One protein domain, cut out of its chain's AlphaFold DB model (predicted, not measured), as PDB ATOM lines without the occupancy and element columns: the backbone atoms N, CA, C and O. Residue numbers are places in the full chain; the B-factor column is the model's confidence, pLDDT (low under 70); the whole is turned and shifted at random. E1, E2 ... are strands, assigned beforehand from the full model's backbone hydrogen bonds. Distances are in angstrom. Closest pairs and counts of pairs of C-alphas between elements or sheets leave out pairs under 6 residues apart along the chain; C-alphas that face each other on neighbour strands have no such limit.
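What this domain is: This is residues 247 to 349 of the 479 residues of an uncharacterized protein of Candidatus Pacearchaeota archaeon CG10_big_fil_rev_8_21_14_0_10_32_14 (UniProt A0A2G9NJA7). Little regular structure is here: one strongly twisted sheet, the antiparallel meander E2 E3 E4 E5, each strand beside the one before, with unnamed residues 256 to 289 looping past its E2 edge and short E1 beyond. The printed part has 103 residues, no named helix and five strands, all strand in class, with 32 residues in named elements. It is only just loose, close to compact: radius of gyration of the C-alphas 15.7 A, spans 44 by 38 by 23 A.

Where its parts are: Find C-alpha 253 at (109.411, 100.398, 132.718), where E1, residues 253 to 255, begins. Next come E2, 290 to 296, 16.6 A; E3, 309 to 315, 19.6 A; E4, 326 to 333, 22.7 A; and E5, 340 to 346, 16.9 A, ending at (93.845, 114.876, 113.372).

How they stand to each other: Look within hydrogen-bond range in three hairpins: E2 and E3, 174 degrees, N 294 and O 311, 2.8 A; E3 and E4, 156 degrees, N 312 and O 329, 2.8 A; E4 and E5, 145 degrees, N 330 and O 344, 2.8 A. E1 pairs with no named strand and is apart from E2.

The domain as a whole: The farthest C-alphas, Ser 247 and Gly 336, are 47.7 A apart. The printed part has no cut; links E1 to E2 and E2 to E3 are long. Residues 247 to 284 and 298 to 307 have pLDDT under 70.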
ATOM      1  N   SER A 247     119.369  94.920 129.324       46.56
ATOM      2  CA  SER A 247     120.286  95.258 130.428       46.56
ATOM      3  C   SER A 247     120.557  96.760 130.573       46.56
ATOM      4  O   SER A 247     121.206  97.161 131.534       46.56
ATOM      5  N   ASN A 248     120.091  97.582 129.625       48.62
ATOM      6  CA  ASN A 248     120.358  99.018 129.564       48.62
ATOM      7  C   ASN A 248     119.034  99.763 129.346       48.62
ATOM      8  O   ASN A 248     118.663 100.007 128.201       48.62
ATOM      9  N   SER A 249     118.335 100.118 130.424       45.09
ATOM     10  CA  SER A 249     117.063 100.844 130.327       45.09
ATOM     11  C   SER A 249     117.222 102.296 130.742       45.09
ATOM     12  O   SER A 249     117.680 102.585 131.847       45.09
ATOM     13  N   ASN A 250     116.794 103.208 129.870       42.66
ATOM     14  CA  ASN A 250     116.722 104.646 130.159       42.66
ATOM     15  C   ASN A 250     115.332 105.065 130.691       42.66
ATOM     16  O   ASN A 250     115.103 106.248 130.937       42.66
ATOM     17  N   PHE A 251     114.407 104.109 130.857       42.31
ATOM     18  CA  PHE A 251     113.009 104.322 131.257       42.31
ATOM     19  C   PHE A 251     112.643 103.522 132.512       42.31
ATOM     20  O   PHE A 251     113.250 102.493 132.784       42.31
ATOM     21  N   THR A 252     111.624 103.967 133.258       47.16
ATOM     22  CA  THR A 252     111.154 103.348 134.516       47.16
ATOM     23  C   THR A 252     110.456 101.992 134.325       47.16
ATOM     24  O   THR A 252     110.440 101.183 135.252       47.16
ATOM     25  N   PHE A 253     109.928 101.708 133.130       53.62
ATOM     26  CA  PHE A 253     109.411 100.398 132.718       53.62
ATOM     27  C   PHE A 253     109.713 100.172 131.229       53.62
ATOM     28  O   PHE A 253     109.232 100.931 130.388       53.62
ATOM     29  N   GLU A 254     110.520  99.161 130.899       48.72
ATOM     30  CA  GLU A 254     110.916  98.838 129.519       48.72
ATOM     31  C   GLU A 254     110.812  97.327 129.265       48.72
ATOM     32  O   GLU A 254     111.426  96.519 129.967       48.72
ATOM     33  N   VAL A 255     110.034  96.943 128.248       60.12
ATOM     34  CA  VAL A 255     109.953  95.574 127.719       60.12
ATOM     35  C   VAL A 255     110.602  95.596 126.338       60.12
ATOM     36  O   VAL A 255     110.087  96.257 125.441       60.12
ATOM     37  N   PHE A 256     111.742  94.924 126.175       47.72
ATOM     38  CA  PHE A 256     112.513  94.916 124.928       47.72
ATOM     39  C   PHE A 256     112.797  93.481 124.480       47.72
ATOM     40  O   PHE A 256     113.403  92.703 125.217       47.72
ATOM     41  N   LEU A 257     112.397  93.128 123.257       52.66
ATOM     42  CA  LEU A 257     112.707  91.841 122.632       52.66
ATOM     43  C   LEU A 257     113.606  92.066 121.400       52.66
ATOM     44  O   LEU A 257     113.202  92.748 120.460       52.66
ATOM     45  N   PRO A 258     114.823  91.488 121.351       45.22
ATOM     46  CA  PRO A 258     115.792  91.752 120.283       45.22
ATOM     47  C   PRO A 258     115.461  91.093 118.929       45.22
ATOM     48  O   PRO A 258     116.233  91.244 117.980       45.22
ATOM     49  N   THR A 259     114.346  90.363 118.798       48.50
ATOM     50  CA  THR A 259     113.950  89.701 117.546       48.50
ATOM     51  C   THR A 259     112.792  90.435 116.866       48.50
ATOM     52  O   THR A 259     111.718  90.642 117.419       48.50
ATOM     53  N   ASN A 260     113.015  90.802 115.607       49.62
ATOM     54  CA  ASN A 260     112.141  91.556 114.699       49.62
ATOM     55  C   ASN A 260     110.818  90.856 114.293       49.62
ATOM     56  O   ASN A 260     110.259  91.169 113.241       49.62
ATOM     57  N   THR A 261     110.321  89.906 115.088       44.12
ATOM     58  CA  THR A 261     109.131  89.094 114.780       44.12
ATOM     59  C   THR A 261     108.066  89.094 115.877       44.12
ATOM     60  O   THR A 261     107.019  88.484 115.675       44.12
ATOM     61  N   ALA A 262     108.294  89.746 117.021       44.84
ATOM     62  CA  ALA A 262     107.343  89.764 118.132       44.84
ATOM     63  C   ALA A 262     106.692  91.143 118.305       44.84
ATOM     64  O   ALA A 262     107.339  92.180 118.186       44.84
ATOM     65  N   THR A 263     105.388  91.142 118.564       47.31
ATOM     66  CA  THR A 263     104.631  92.312 119.012       47.31
ATOM     67  C   THR A 263     105.069  92.700 120.421       47.31
ATOM     68  O   THR A 263     104.902  91.895 121.337       47.31
ATOM     69  N   ASP A 264     105.555  93.926 120.609       51.91
ATOM     70  CA  ASP A 264     105.667  94.520 121.942       51.91
ATOM     71  C   ASP A 264     104.250  94.886 122.404       51.91
ATOM     72  O   ASP A 264     103.590  95.711 121.773       51.91
ATOM     73  N   SER A 265     103.752  94.237 123.456       52.16
ATOM     74  CA  SER A 265     102.475  94.583 124.084       52.16
ATOM     75  C   SER A 265     102.657  94.605 125.597       52.16
ATOM     76  O   SER A 265     102.972  93.583 126.204       52.16
ATOM     77  N   VAL A 266     102.420  95.760 126.211       61.31
ATOM     78  CA  VAL A 266     102.133  95.856 127.646       61.31
ATOM     79  C   VAL A 266     100.629  95.661 127.799       61.31
ATOM     80  O   VAL A 266      99.873  96.395 127.170       61.31
ATOM     81  N   TYR A 267     100.200  94.663 128.572       50.97
ATOM     82  CA  TYR A 267      98.788  94.430 128.887       50.97
ATOM     83  C   TYR A 267      98.501  94.923 130.306       50.97
ATOM     84  O   TYR A 267      99.126  94.460 131.258       50.97
ATOM     85  N   PHE A 268      97.545  95.838 130.452       55.50
ATOM     86  CA  PHE A 268      96.931  96.172 131.738       55.50
ATOM     87  C   PHE A 268      95.561  95.489 131.803       55.50
ATOM     88  O   PHE A 268      94.592  96.072 131.334       55.50
ATOM     89  N   THR A 269      95.494  94.253 132.305       36.44
ATOM     90  CA  THR A 269      94.241  93.482 132.441       36.44
ATOM     91  C   THR A 269      93.570  93.744 133.787       36.44
ATOM     92  O   THR A 269      94.254  93.721 134.813       36.44
ATOM     93  N   ASP A 270      92.246  93.872 133.814       35.53
ATOM     94  CA  ASP A 270      91.437  93.540 134.994       35.53
ATOM     95  C   ASP A 270      90.805  92.139 134.849       35.53
ATOM     96  O   ASP A 270      90.834  91.542 133.768       35.53
ATOM     97  N   ASP A 271      90.230  91.596 135.930       32.78
ATOM     98  CA  ASP A 271      89.578  90.269 135.949       32.78
ATOM     99  C   ASP A 271      88.353  90.164 135.003       32.78
ATOM    100  O   ASP A 271      87.747  89.097 134.886       32.78
ATOM    101  N   TYR A 272      87.991  91.250 134.306       29.72
ATOM    102  CA  TYR A 272      86.841  91.358 133.406       29.72
ATOM    103  C   TYR A 272      87.218  91.656 131.941       29.72
ATOM    104  O   TYR A 272      86.331  91.804 131.097       29.72
ATOM    105  N   GLY A 273      88.511  91.650 131.595       32.12
ATOM    106  CA  GLY A 273      88.981  91.628 130.208       32.12
ATOM    107  C   GLY A 273      89.187  92.991 129.538       32.12
ATOM    108  O   GLY A 273      89.428  93.017 128.328       32.12
ATOM    109  N   ALA A 274      89.150  94.100 130.283       29.30
ATOM    110  CA  ALA A 274      89.583  95.397 129.763       29.30
ATOM    111  C   ALA A 274      91.118  95.440 129.652       29.30
ATOM    112  O   ALA A 274      91.819  94.937 130.525       29.30
ATOM    113  N   ASN A 275      91.648  96.020 128.570       44.94
ATOM    114  CA  ASN A 275      93.089  96.144 128.320       44.94
ATOM    115  C   ASN A 275      93.443  97.548 127.820       44.94
ATOM    116  O   ASN A 275      92.630  98.159 127.145       44.94
ATOM    117  N   ILE A 276      94.661  98.031 128.092       53.28
ATOM    118  CA  ILE A 276      95.316  99.119 127.340       53.28
ATOM    119  C   ILE A 276      96.553  98.512 126.684       53.28
ATOM    120  O   ILE A 276      97.403  97.972 127.389       53.28
ATOM    121  N   ILE A 277      96.647  98.586 125.357       56.91
ATOM    122  CA  ILE A 277      97.766  98.048 124.570       56.91
ATOM    123  C   ILE A 277      98.676  99.214 124.168       56.91
ATOM    124  O   ILE A 277      98.177 100.270 123.816       56.91
ATOM    125  N   LEU A 278     100.000  99.045 124.208       63.03
ATOM    126  CA  LEU A 278     100.977  99.963 123.601       63.03
ATOM    127  C   LEU A 278     101.825  99.141 122.626       63.03
ATOM    128  O   LEU A 278     102.677  98.376 123.067       63.03
ATOM    129  N   ASN A 279     101.549  99.236 121.323       53.16
ATOM    130  CA  ASN A 279     102.150  98.373 120.298       53.16
ATOM    131  C   ASN A 279     103.004  99.176 119.319       53.16
ATOM    132  O   ASN A 279     102.538 100.208 118.851       53.16
ATOM    133  N   ARG A 280     104.191  98.681 118.948       46.22
ATOM    134  CA  ARG A 280     104.953  99.202 117.805       46.22
ATOM    135  C   ARG A 280     105.098  98.123 116.730       46.22
ATOM    136  O   ARG A 280     105.625  97.046 116.999       46.22
ATOM    137  N   ARG A 281     104.694  98.421 115.490       51.50
ATOM    138  CA  ARG A 281     104.973  97.578 114.309       51.50
ATOM    139  C   ARG A 281     106.230  98.093 113.578       51.50
ATOM    140  O   ARG A 281     106.685  99.203 113.839       51.50
ATOM    141  N   ASN A 282     106.823  97.259 112.717       52.94
ATOM    142  CA  ASN A 282     108.043  97.511 111.922       52.94
ATOM    143  C   ASN A 282     108.154  98.931 111.321       52.94
ATOM    144  O   ASN A 282     107.143  99.595 111.110       52.94
ATOM    145  N   ARG A 283     109.388  99.360 110.975       58.03
ATOM    146  CA  ARG A 283     109.676 100.656 110.318       58.03
ATOM    147  C   ARG A 283     108.625 100.957 109.235       58.03
ATOM    148  O   ARG A 283     108.520 100.162 108.299       58.03
ATOM    149  N   PRO A 284     107.923 102.103 109.305       69.88
ATOM    150  CA  PRO A 284     106.903 102.415 108.323       69.88
ATOM    151  C   PRO A 284     107.469 102.577 106.912       69.88
ATOM    152  O   PRO A 284     108.452 103.288 106.690       69.88
ATOM    153  N   THR A 285     106.831 101.919 105.956       78.44
ATOM    154  CA  THR A 285     107.147 101.920 104.528       78.44
ATOM    155  C   THR A 285     106.077 102.605 103.680       78.44
ATOM    156  O   THR A 285     106.371 102.951 102.542       78.44
ATOM    157  N   THR A 286     104.857 102.795 104.191       83.06
ATOM    158  CA  THR A 286     103.730 103.440 103.487       83.06
ATOM    159  C   THR A 286     102.834 104.202 104.467       83.06
ATOM    160  O   THR A 286     102.929 104.002 105.679       83.06
ATOM    161  N   GLY A 287     101.938 105.049 103.950       85.81
ATOM    162  CA  GLY A 287     100.840 105.627 104.731       85.81
ATOM    163  C   GLY A 287      99.829 104.573 105.199       85.81
ATOM    164  O   GLY A 287      99.740 103.482 104.627       85.81
ATOM    165  N   GLY A 288      99.097 104.888 106.268       83.31
ATOM    166  CA  GLY A 288      98.088 104.032 106.897       83.31
ATOM    167  C   GLY A 288      98.650 102.891 107.751       83.31
ATOM    168  O   GLY A 288      97.893 102.030 108.196       83.31
ATOM    169  N   GLN A 289      99.963 102.842 107.993       81.38
ATOM    170  CA  GLN A 289     100.559 101.815 108.847       81.38
ATOM    171  C   GLN A 289     100.470 102.225 110.319       81.38
ATOM    172  O   GLN A 289     100.772 103.358 110.687       81.38
ATOM    173  N   ARG A 290     100.061 101.284 111.175       82.19
ATOM    174  CA  ARG A 290      99.853 101.523 112.607       82.19
ATOM    175  C   ARG A 290     101.189 101.626 113.350       82.19
ATOM    176  O   ARG A 290     101.953 100.660 113.383       82.19
ATOM    177  N   LEU A 291     101.436 102.785 113.957       74.69
ATOM    178  CA  LEU A 291     102.570 103.063 114.846       74.69
ATOM    179  C   LEU A 291     102.300 102.594 116.271       74.69
ATOM    180  O   LEU A 291     103.236 102.189 116.949       74.69
ATOM    181  N   GLY A 292     101.033 102.666 116.680       75.25
ATOM    182  CA  GLY A 292     100.504 102.209 117.958       75.25
ATOM    183  C   GLY A 292      99.037 102.581 118.107       75.25
ATOM    184  O   GLY A 292      98.460 103.216 117.226       75.25
ATOM    185  N   TYR A 293      98.409 102.146 119.190       79.38
ATOM    186  CA  TYR A 293      97.028 102.491 119.508       79.38
ATOM    187  C   TYR A 293      96.787 102.321 121.003       79.38
ATOM    188  O   TYR A 293      97.514 101.563 121.624       79.38
ATOM    189  N   ILE A 294      95.782 102.998 121.547       82.44
ATOM    190  CA  ILE A 294      95.201 102.762 122.872       82.44
ATOM    191  C   ILE A 294      93.779 102.280 122.609       82.44
ATOM    192  O   ILE A 294      93.005 103.031 122.026       82.44
ATOM    193  N   GLU A 295      93.426 101.059 122.994       80.81
ATOM    194  CA  GLU A 295      92.097 100.480 122.743       80.81
ATOM    195  C   GLU A 295      91.510  99.938 124.030       80.81
ATOM    196  O   GLU A 295      92.160  99.136 124.686       80.81
ATOM    197  N   ALA A 296      90.282 100.343 124.345       79.06
ATOM    198  CA  ALA A 296      89.468  99.735 125.385       79.06
ATOM    199  C   ALA A 296      88.489  98.758 124.727       79.06
ATOM    200  O   ALA A 296      87.506  99.172 124.112       79.06
ATOM    201  N   GLN A 297      88.771  97.465 124.859       75.25
ATOM    202  CA  GLN A 297      87.967  96.370 124.313       75.25
ATOM    203  C   GLN A 297      87.430  95.476 125.434       75.25
ATOM    204  O   GLN A 297      88.028  95.388 126.503       75.25
ATOM    205  N   ALA A 298      86.320  94.794 125.167       66.94
ATOM    206  CA  ALA A 298      85.746  93.770 126.033       66.94
ATOM    207  C   ALA A 298      85.194  92.641 125.156       66.94
ATOM    208  O   ALA A 298      84.722  92.908 124.056       66.94
ATOM    209  N   SER A 299      85.234  91.391 125.625       67.50
ATOM    210  CA  SER A 299      84.618  90.246 124.939       67.50
ATOM    211  C   SER A 299      83.387  89.769 125.707       67.50
ATOM    212  O   SER A 299      83.386  89.752 126.934       67.50
ATOM    213  N   ASN A 300      82.353  89.314 124.998       67.94
ATOM    214  CA  ASN A 300      81.217  88.616 125.609       67.94
ATOM    215  C   ASN A 300      81.474  87.106 125.812       67.94
ATOM    216  O   ASN A 300      80.536  86.352 126.058       67.94
ATOM    217  N   GLY A 301      82.719  86.649 125.635       61.97
ATOM    218  CA  GLY A 301      83.119  85.246 125.763       61.97
ATOM    219  C   GLY A 301      82.834  84.372 124.534       61.97
ATOM    220  O   GLY A 301      83.259  83.221 124.513       61.97
ATOM    221  N   VAL A 302      82.157  84.896 123.503       62.56
ATOM    222  CA  VAL A 302      81.837  84.167 122.257       62.56
ATOM    223  C   VAL A 302      82.700  84.638 121.081       62.56
ATOM    224  O   VAL A 302      83.034  83.843 120.205       62.56
ATOM    225  N   VAL A 303      83.094  85.915 121.058       58.41
ATOM    226  CA  VAL A 303      83.890  86.514 119.973       58.41
ATOM    227  C   VAL A 303      85.278  86.892 120.492       58.41
ATOM    228  O   VAL A 303      85.400  87.605 121.488       58.41
ATOM    229  N   SER A 304      86.331  86.416 119.822       55.75
ATOM    230  CA  SER A 304      87.734  86.632 120.216       55.75
ATOM    231  C   SER A 304      88.296  88.008 119.839       55.75
ATOM    232  O   SER A 304      89.370  88.368 120.312       55.75
ATOM    233  N   SER A 305      87.590  88.782 119.013       55.88
ATOM    234  CA  SER A 305      87.971  90.140 118.619       55.88
ATOM    235  C   SER A 305      86.736  91.033 118.602       55.88
ATOM    236  O   SER A 305      85.925  90.951 117.678       55.88
ATOM    237  N   ILE A 306      86.574  91.867 119.623       61.78
ATOM    238  CA  ILE A 306      85.594  92.952 119.590       61.78
ATOM    239  C   ILE A 306      86.405  94.233 119.478       61.78
ATOM    240  O   ILE A 306      87.167  94.547 120.388       61.78
ATOM    241  N   GLU A 307      86.286  94.927 118.346       68.62
ATOM    242  CA  GLU A 307      86.928  96.228 118.176       68.62
ATOM    243  C   GLU A 307      86.287  97.219 119.146       68.62
ATOM    244  O   GLU A 307      85.075  97.474 119.114       68.62
ATOM    245  N   GLY A 308      87.114  97.714 120.055       75.62
ATOM    246  CA  GLY A 308      86.718  98.632 121.102       75.62
ATOM    247  C   GLY A 308      86.751 100.088 120.652       75.62
ATOM    248  O   GLY A 308      87.034 100.415 119.500       75.62
ATOM    249  N   ALA A 309      86.508 100.997 121.594       86.06
ATOM    250  CA  ALA A 309      86.863 102.392 121.373       86.06
ATOM    251  C   ALA A 309      88.391 102.512 121.403       86.06
ATOM    252  O   ALA A 309      89.027 102.052 122.358       86.06
ATOM    253  N   ARG A 310      88.983 103.125 120.373       86.94
ATOM    254  CA  ARG A 310      90.439 103.247 120.281       86.94
ATOM    255  C   ARG A 310      90.927 104.583 119.748       86.94
ATOM    256  O   ARG A 310      90.274 105.231 118.935       86.94
ATOM    257  N   ILE A 311      92.112 104.959 120.207       91.00
ATOM    258  CA  ILE A 311      92.929 106.046 119.681       91.00
ATOM    259  C   ILE A 311      94.067 105.388 118.916       91.00
ATOM    260  O   ILE A 311      94.895 104.711 119.518       91.00
ATOM    261  N   GLU A 312      94.117 105.563 117.605       89.06
ATOM    262  CA  GLU A 312      95.174 105.011 116.767       89.06
ATOM    263  C   GLU A 312      96.185 106.087 116.379       89.06
ATOM    264  O   GLU A 312      95.824 107.214 116.048       89.06
ATOM    265  N   PHE A 313      97.459 105.707 116.358       87.69
ATOM    266  CA  PHE A 313      98.553 106.492 115.807       87.69
ATOM    267  C   PHE A 313      99.005 105.807 114.521       87.69
ATOM    268  O   PHE A 313      99.450 104.654 114.546       87.69
ATOM    269  N   LEU A 314      98.878 106.491 113.389       87.69
ATOM    270  CA  LEU A 314      99.158 105.930 112.068       87.69
ATOM    271  C   LEU A 314     100.145 106.803 111.301       87.69
ATOM    272  O   LEU A 314     100.286 107.993 111.570       87.69
ATOM    273  N   THR A 315     100.826 106.218 110.325       88.38
ATOM    274  CA  THR A 315     101.670 106.969 109.396       88.38
ATOM    275  C   THR A 315     100.844 107.674 108.335       88.38
ATOM    276  O   THR A 315      99.953 107.078 107.740       88.38
ATOM    277  N   GLY A 316     101.169 108.934 108.046       89.44
ATOM    278  CA  GLY A 316     100.622 109.637 106.882       89.44
ATOM    279  C   GLY A 316     101.220 109.116 105.574       89.44
ATOM    280  O   GLY A 316     100.494 108.903 104.616       89.44
ATOM    281  N   ASP A 317     102.523 108.816 105.581       88.94
ATOM    282  CA  ASP A 317     103.309 108.339 104.438       88.94
ATOM    283  C   ASP A 317     104.520 107.506 104.895       88.94
ATOM    284  O   ASP A 317     104.751 107.296 106.089       88.94
ATOM    285  N   ALA A 318     105.325 107.042 103.933       84.81
ATOM    286  CA  ALA A 318     106.610 106.399 104.188       84.81
ATOM    287  C   ALA A 318     107.555 107.310 104.993       84.81
ATOM    288  O   ALA A 318     107.835 108.446 104.609       84.81
ATOM    289  N   TRP A 319     108.101 106.788 106.090       84.19
ATOM    290  CA  TRP A 319     109.046 107.525 106.924       84.19
ATOM    291  C   TRP A 319     110.458 107.521 106.323       84.19
ATOM    292  O   TRP A 319     110.999 106.483 105.927       84.19
ATOM    293  N   THR A 320     111.080 108.697 106.305       83.19
ATOM    294  CA  THR A 320     112.470 108.930 105.885       83.19
ATOM    295  C   THR A 320     113.278 109.520 107.046       83.19
ATOM    296  O   THR A 320     112.761 109.677 108.150       83.19
ATOM    297  N   SER A 321     114.557 109.842 106.826       78.88
ATOM    298  CA  SER A 321     115.396 110.501 107.840       78.88
ATOM    299  C   SER A 321     115.011 111.960 108.110       78.88
ATOM    300  O   SER A 321     115.514 112.542 109.065       78.88
ATOM    301  N   THR A 322     114.171 112.566 107.268       85.62
ATOM    302  CA  THR A 322     113.795 113.989 107.354       85.62
ATOM    303  C   THR A 322     112.286 114.222 107.315       85.62
ATOM    304  O   THR A 322     111.853 115.369 107.308       85.62
ATOM    305  N   SER A 323     111.475 113.164 107.234       86.38
ATOM    306  CA  SER A 323     110.018 113.264 107.138       86.38
ATOM    307  C   SER A 323     109.367 112.042 107.767       86.38
ATOM    308  O   SER A 323     109.642 110.908 107.363       86.38
ATOM    309  N   ASN A 324     108.514 112.281 108.761       86.50
ATOM    310  CA  ASN A 324     107.844 111.252 109.550       86.50
ATOM    311  C   ASN A 324     106.365 111.613 109.768       86.50
ATOM    312  O   ASN A 324     105.936 111.746 110.914       86.50
ATOM    313  N   PRO A 325     105.578 111.826 108.698       90.50
ATOM    314  CA  PRO A 325     104.191 112.243 108.839       90.50
ATOM    315  C   PRO A 325     103.404 111.167 109.584       90.50
ATOM    316  O   PRO A 325     103.527 109.968 109.301       90.50
ATOM    317  N   ALA A 326     102.599 111.605 110.542       89.56
ATOM    318  CA  ALA A 326     101.753 110.757 111.358       89.56
ATOM    319  C   ALA A 326     100.442 111.479 111.662       89.56
ATOM    320  O   ALA A 326     100.398 112.708 111.672       89.56
ATOM    321  N   TYR A 327      99.391 110.709 111.900       93.19
ATOM    322  CA  TYR A 327      98.073 111.222 112.241       93.19
ATOM    323  C   TYR A 327      97.455 110.413 113.378       93.19
ATOM    324  O   TYR A 327      97.864 109.276 113.643       93.19
ATOM    325  N   ILE A 328      96.486 111.028 114.053       94.31
ATOM    326  CA  ILE A 328      95.729 110.408 115.140       94.31
ATOM    327  C   ILE A 328      94.297 110.193 114.659       94.31
ATOM    328  O   ILE A 328      93.685 111.114 114.120       94.31
ATOM    329  N   ASP A 329      93.767 108.992 114.868       93.88
ATOM    330  CA  ASP A 329      92.393 108.628 114.522       93.88
ATOM    331  C   ASP A 329      91.677 108.082 115.764       93.88
ATOM    332  O   ASP A 329      92.081 107.068 116.339       93.88
ATOM    333  N   LEU A 330      90.640 108.791 116.213       93.94
ATOM    334  CA  LEU A 330      89.759 108.356 117.289       93.94
ATOM    335  C   LEU A 330      88.590 107.606 116.671       93.94
ATOM    336  O   LEU A 330      87.754 108.185 115.964       93.94
ATOM    337  N   ARG A 331      88.504 106.322 117.004       92.12
ATOM    338  CA  ARG A 331      87.526 105.399 116.449       92.12
ATOM    339  C   ARG A 331      86.605 104.842 117.511       92.12
ATOM    340  O   ARG A 331      87.024 104.540 118.629       92.12
ATOM    341  N   THR A 332      85.341 104.685 117.136       90.56
ATOM    342  CA  THR A 332      84.342 104.004 117.960       90.56
ATOM    343  C   THR A 332      83.508 103.040 117.132       90.56
ATOM    344  O   THR A 332      83.290 103.235 115.930       90.56
ATOM    345  N   THR A 333      83.009 102.010 117.804       87.94
ATOM    346  CA  THR A 333      82.054 101.047 117.258       87.94
ATOM    347  C   THR A 333      80.640 101.545 117.542       87.94
ATOM    348  O   THR A 333      80.272 101.788 118.690       87.94
ATOM    349  N   SER A 334      79.844 101.752 116.494       87.81
ATOM    350  CA  SER A 334      78.445 102.176 116.646       87.81
ATOM    351  C   SER A 334      77.597 101.107 117.333       87.81
ATOM    352  O   SER A 334      77.857  99.913 117.188       87.81
ATOM    353  N   ASN A 335      76.515 101.525 117.999       85.88
ATOM    354  CA  ASN A 335      75.509 100.596 118.514       85.88
ATOM    355  C   ASN A 335      74.988  99.680 117.386       85.88
ATOM    356  O   ASN A 335      74.577 100.171 116.333       85.88
ATOM    357  N   GLY A 336      75.027  98.363 117.598       83.38
ATOM    358  CA  GLY A 336      74.650  97.355 116.599       83.38
ATOM    359  C   GLY A 336      75.714  97.032 115.536       83.38
ATOM    360  O   GLY A 336      75.416  96.284 114.608       83.38
ATOM    361  N   SER A 337      76.938  97.562 115.651       84.19
ATOM    362  CA  SER A 337      78.074  97.248 114.769       84.19
ATOM    363  C   SER A 337      79.107  96.362 115.472       84.19
ATOM    364  O   SER A 337      79.210  96.360 116.696       84.19
ATOM    365  N   THR A 338      79.904  95.639 114.685       80.44
ATOM    366  CA  THR A 338      81.152  94.993 115.144       80.44
ATOM    367  C   THR A 338      82.405  95.614 114.526       80.44
ATOM    368  O   THR A 338      83.512  95.215 114.869       80.44
ATOM    369  N   SER A 339      82.231  96.585 113.627       85.12
ATOM    370  CA  SER A 339      83.310  97.340 112.993       85.12
ATOM    371  C   SER A 339      83.390  98.736 113.584       85.12
ATOM    372  O   SER A 339      82.355  99.402 113.756       85.12
ATOM    373  N   ASP A 340      84.612  99.182 113.847       86.94
ATOM    374  CA  ASP A 340      84.859 100.553 114.250       86.94
ATOM    375  C   ASP A 340      84.784 101.531 113.070       86.94
ATOM    376  O   ASP A 340      84.756 101.174 111.891       86.94
ATOM    377  N   THR A 341      84.680 102.813 113.399       88.94
ATOM    378  CA  THR A 341      84.614 103.894 112.417       88.94
ATOM    379  C   THR A 341      85.310 105.134 112.963       88.94
ATOM    380  O   THR A 341      85.186 105.445 114.148       88.94
ATOM    381  N   SER A 342      86.018 105.858 112.090       91.69
ATOM    382  CA  SER A 342      86.631 107.153 112.417       91.69
ATOM    383  C   SER A 342      85.562 108.158 112.840       91.69
ATOM    384  O   SER A 342      84.586 108.392 112.120       91.69
ATOM    385  N   ARG A 343      85.760 108.779 114.002       91.88
ATOM    386  CA  ARG A 343      84.896 109.842 114.534       91.88
ATOM    387  C   ARG A 343      85.592 111.185 114.546       91.88
ATOM    388  O   ARG A 343      84.962 112.180 114.202       91.88
ATOM    389  N   LEU A 344      86.875 111.194 114.891       93.88
ATOM    390  CA  LEU A 344      87.710 112.382 114.879       93.88
ATOM    391  C   LEU A 344      89.094 112.015 114.366       93.88
ATOM    392  O   LEU A 344      89.743 111.133 114.915       93.88
ATOM    393  N   LEU A 345      89.548 112.727 113.343       94.62
ATOM    394  CA  LEU A 345      90.874 112.547 112.771       94.62
ATOM    395  C   LEU A 345      91.643 113.860 112.861       94.62
ATOM    396  O   LEU A 345      91.126 114.902 112.457       94.62
ATOM    397  N   ILE A 346      92.867 113.787 113.381       94.69
ATOM    398  CA  ILE A 346      93.845 114.876 113.372       94.69
ATOM    399  C   ILE A 346      94.901 114.515 112.335       94.69
ATOM    400  O   ILE A 346      95.692 113.601 112.569       94.69
ATOM    401  N   SER A 347      94.888 115.192 111.188       93.44
ATOM    402  CA  SER A 347      95.770 114.878 110.060       93.44
ATOM    403  C   SER A 347      97.218 115.338 110.308       93.44
ATOM    404  O   SER A 347      97.454 116.143 111.215       93.44
ATOM    405  N   PRO A 348      98.204 114.893 109.501       92.19
ATOM    406  CA  PRO A 348      99.592 115.354 109.622       92.19
ATOM    407  C   PRO A 348      99.745 116.872 109.423       92.19
ATOM    408  O   PRO A 348     100.687 117.482 109.920       92.19
ATOM    409  N   GLU A 349      98.800 117.488 108.713       90.88
ATOM    410  CA  GLU A 349      98.709 118.930 108.483       90.88
ATOM    411  C   GLU A 349      98.134 119.709 109.678       90.88
ATOM    412  O   GLU A 349      98.117 120.938 109.647       90.88
TER     413      GLU A 349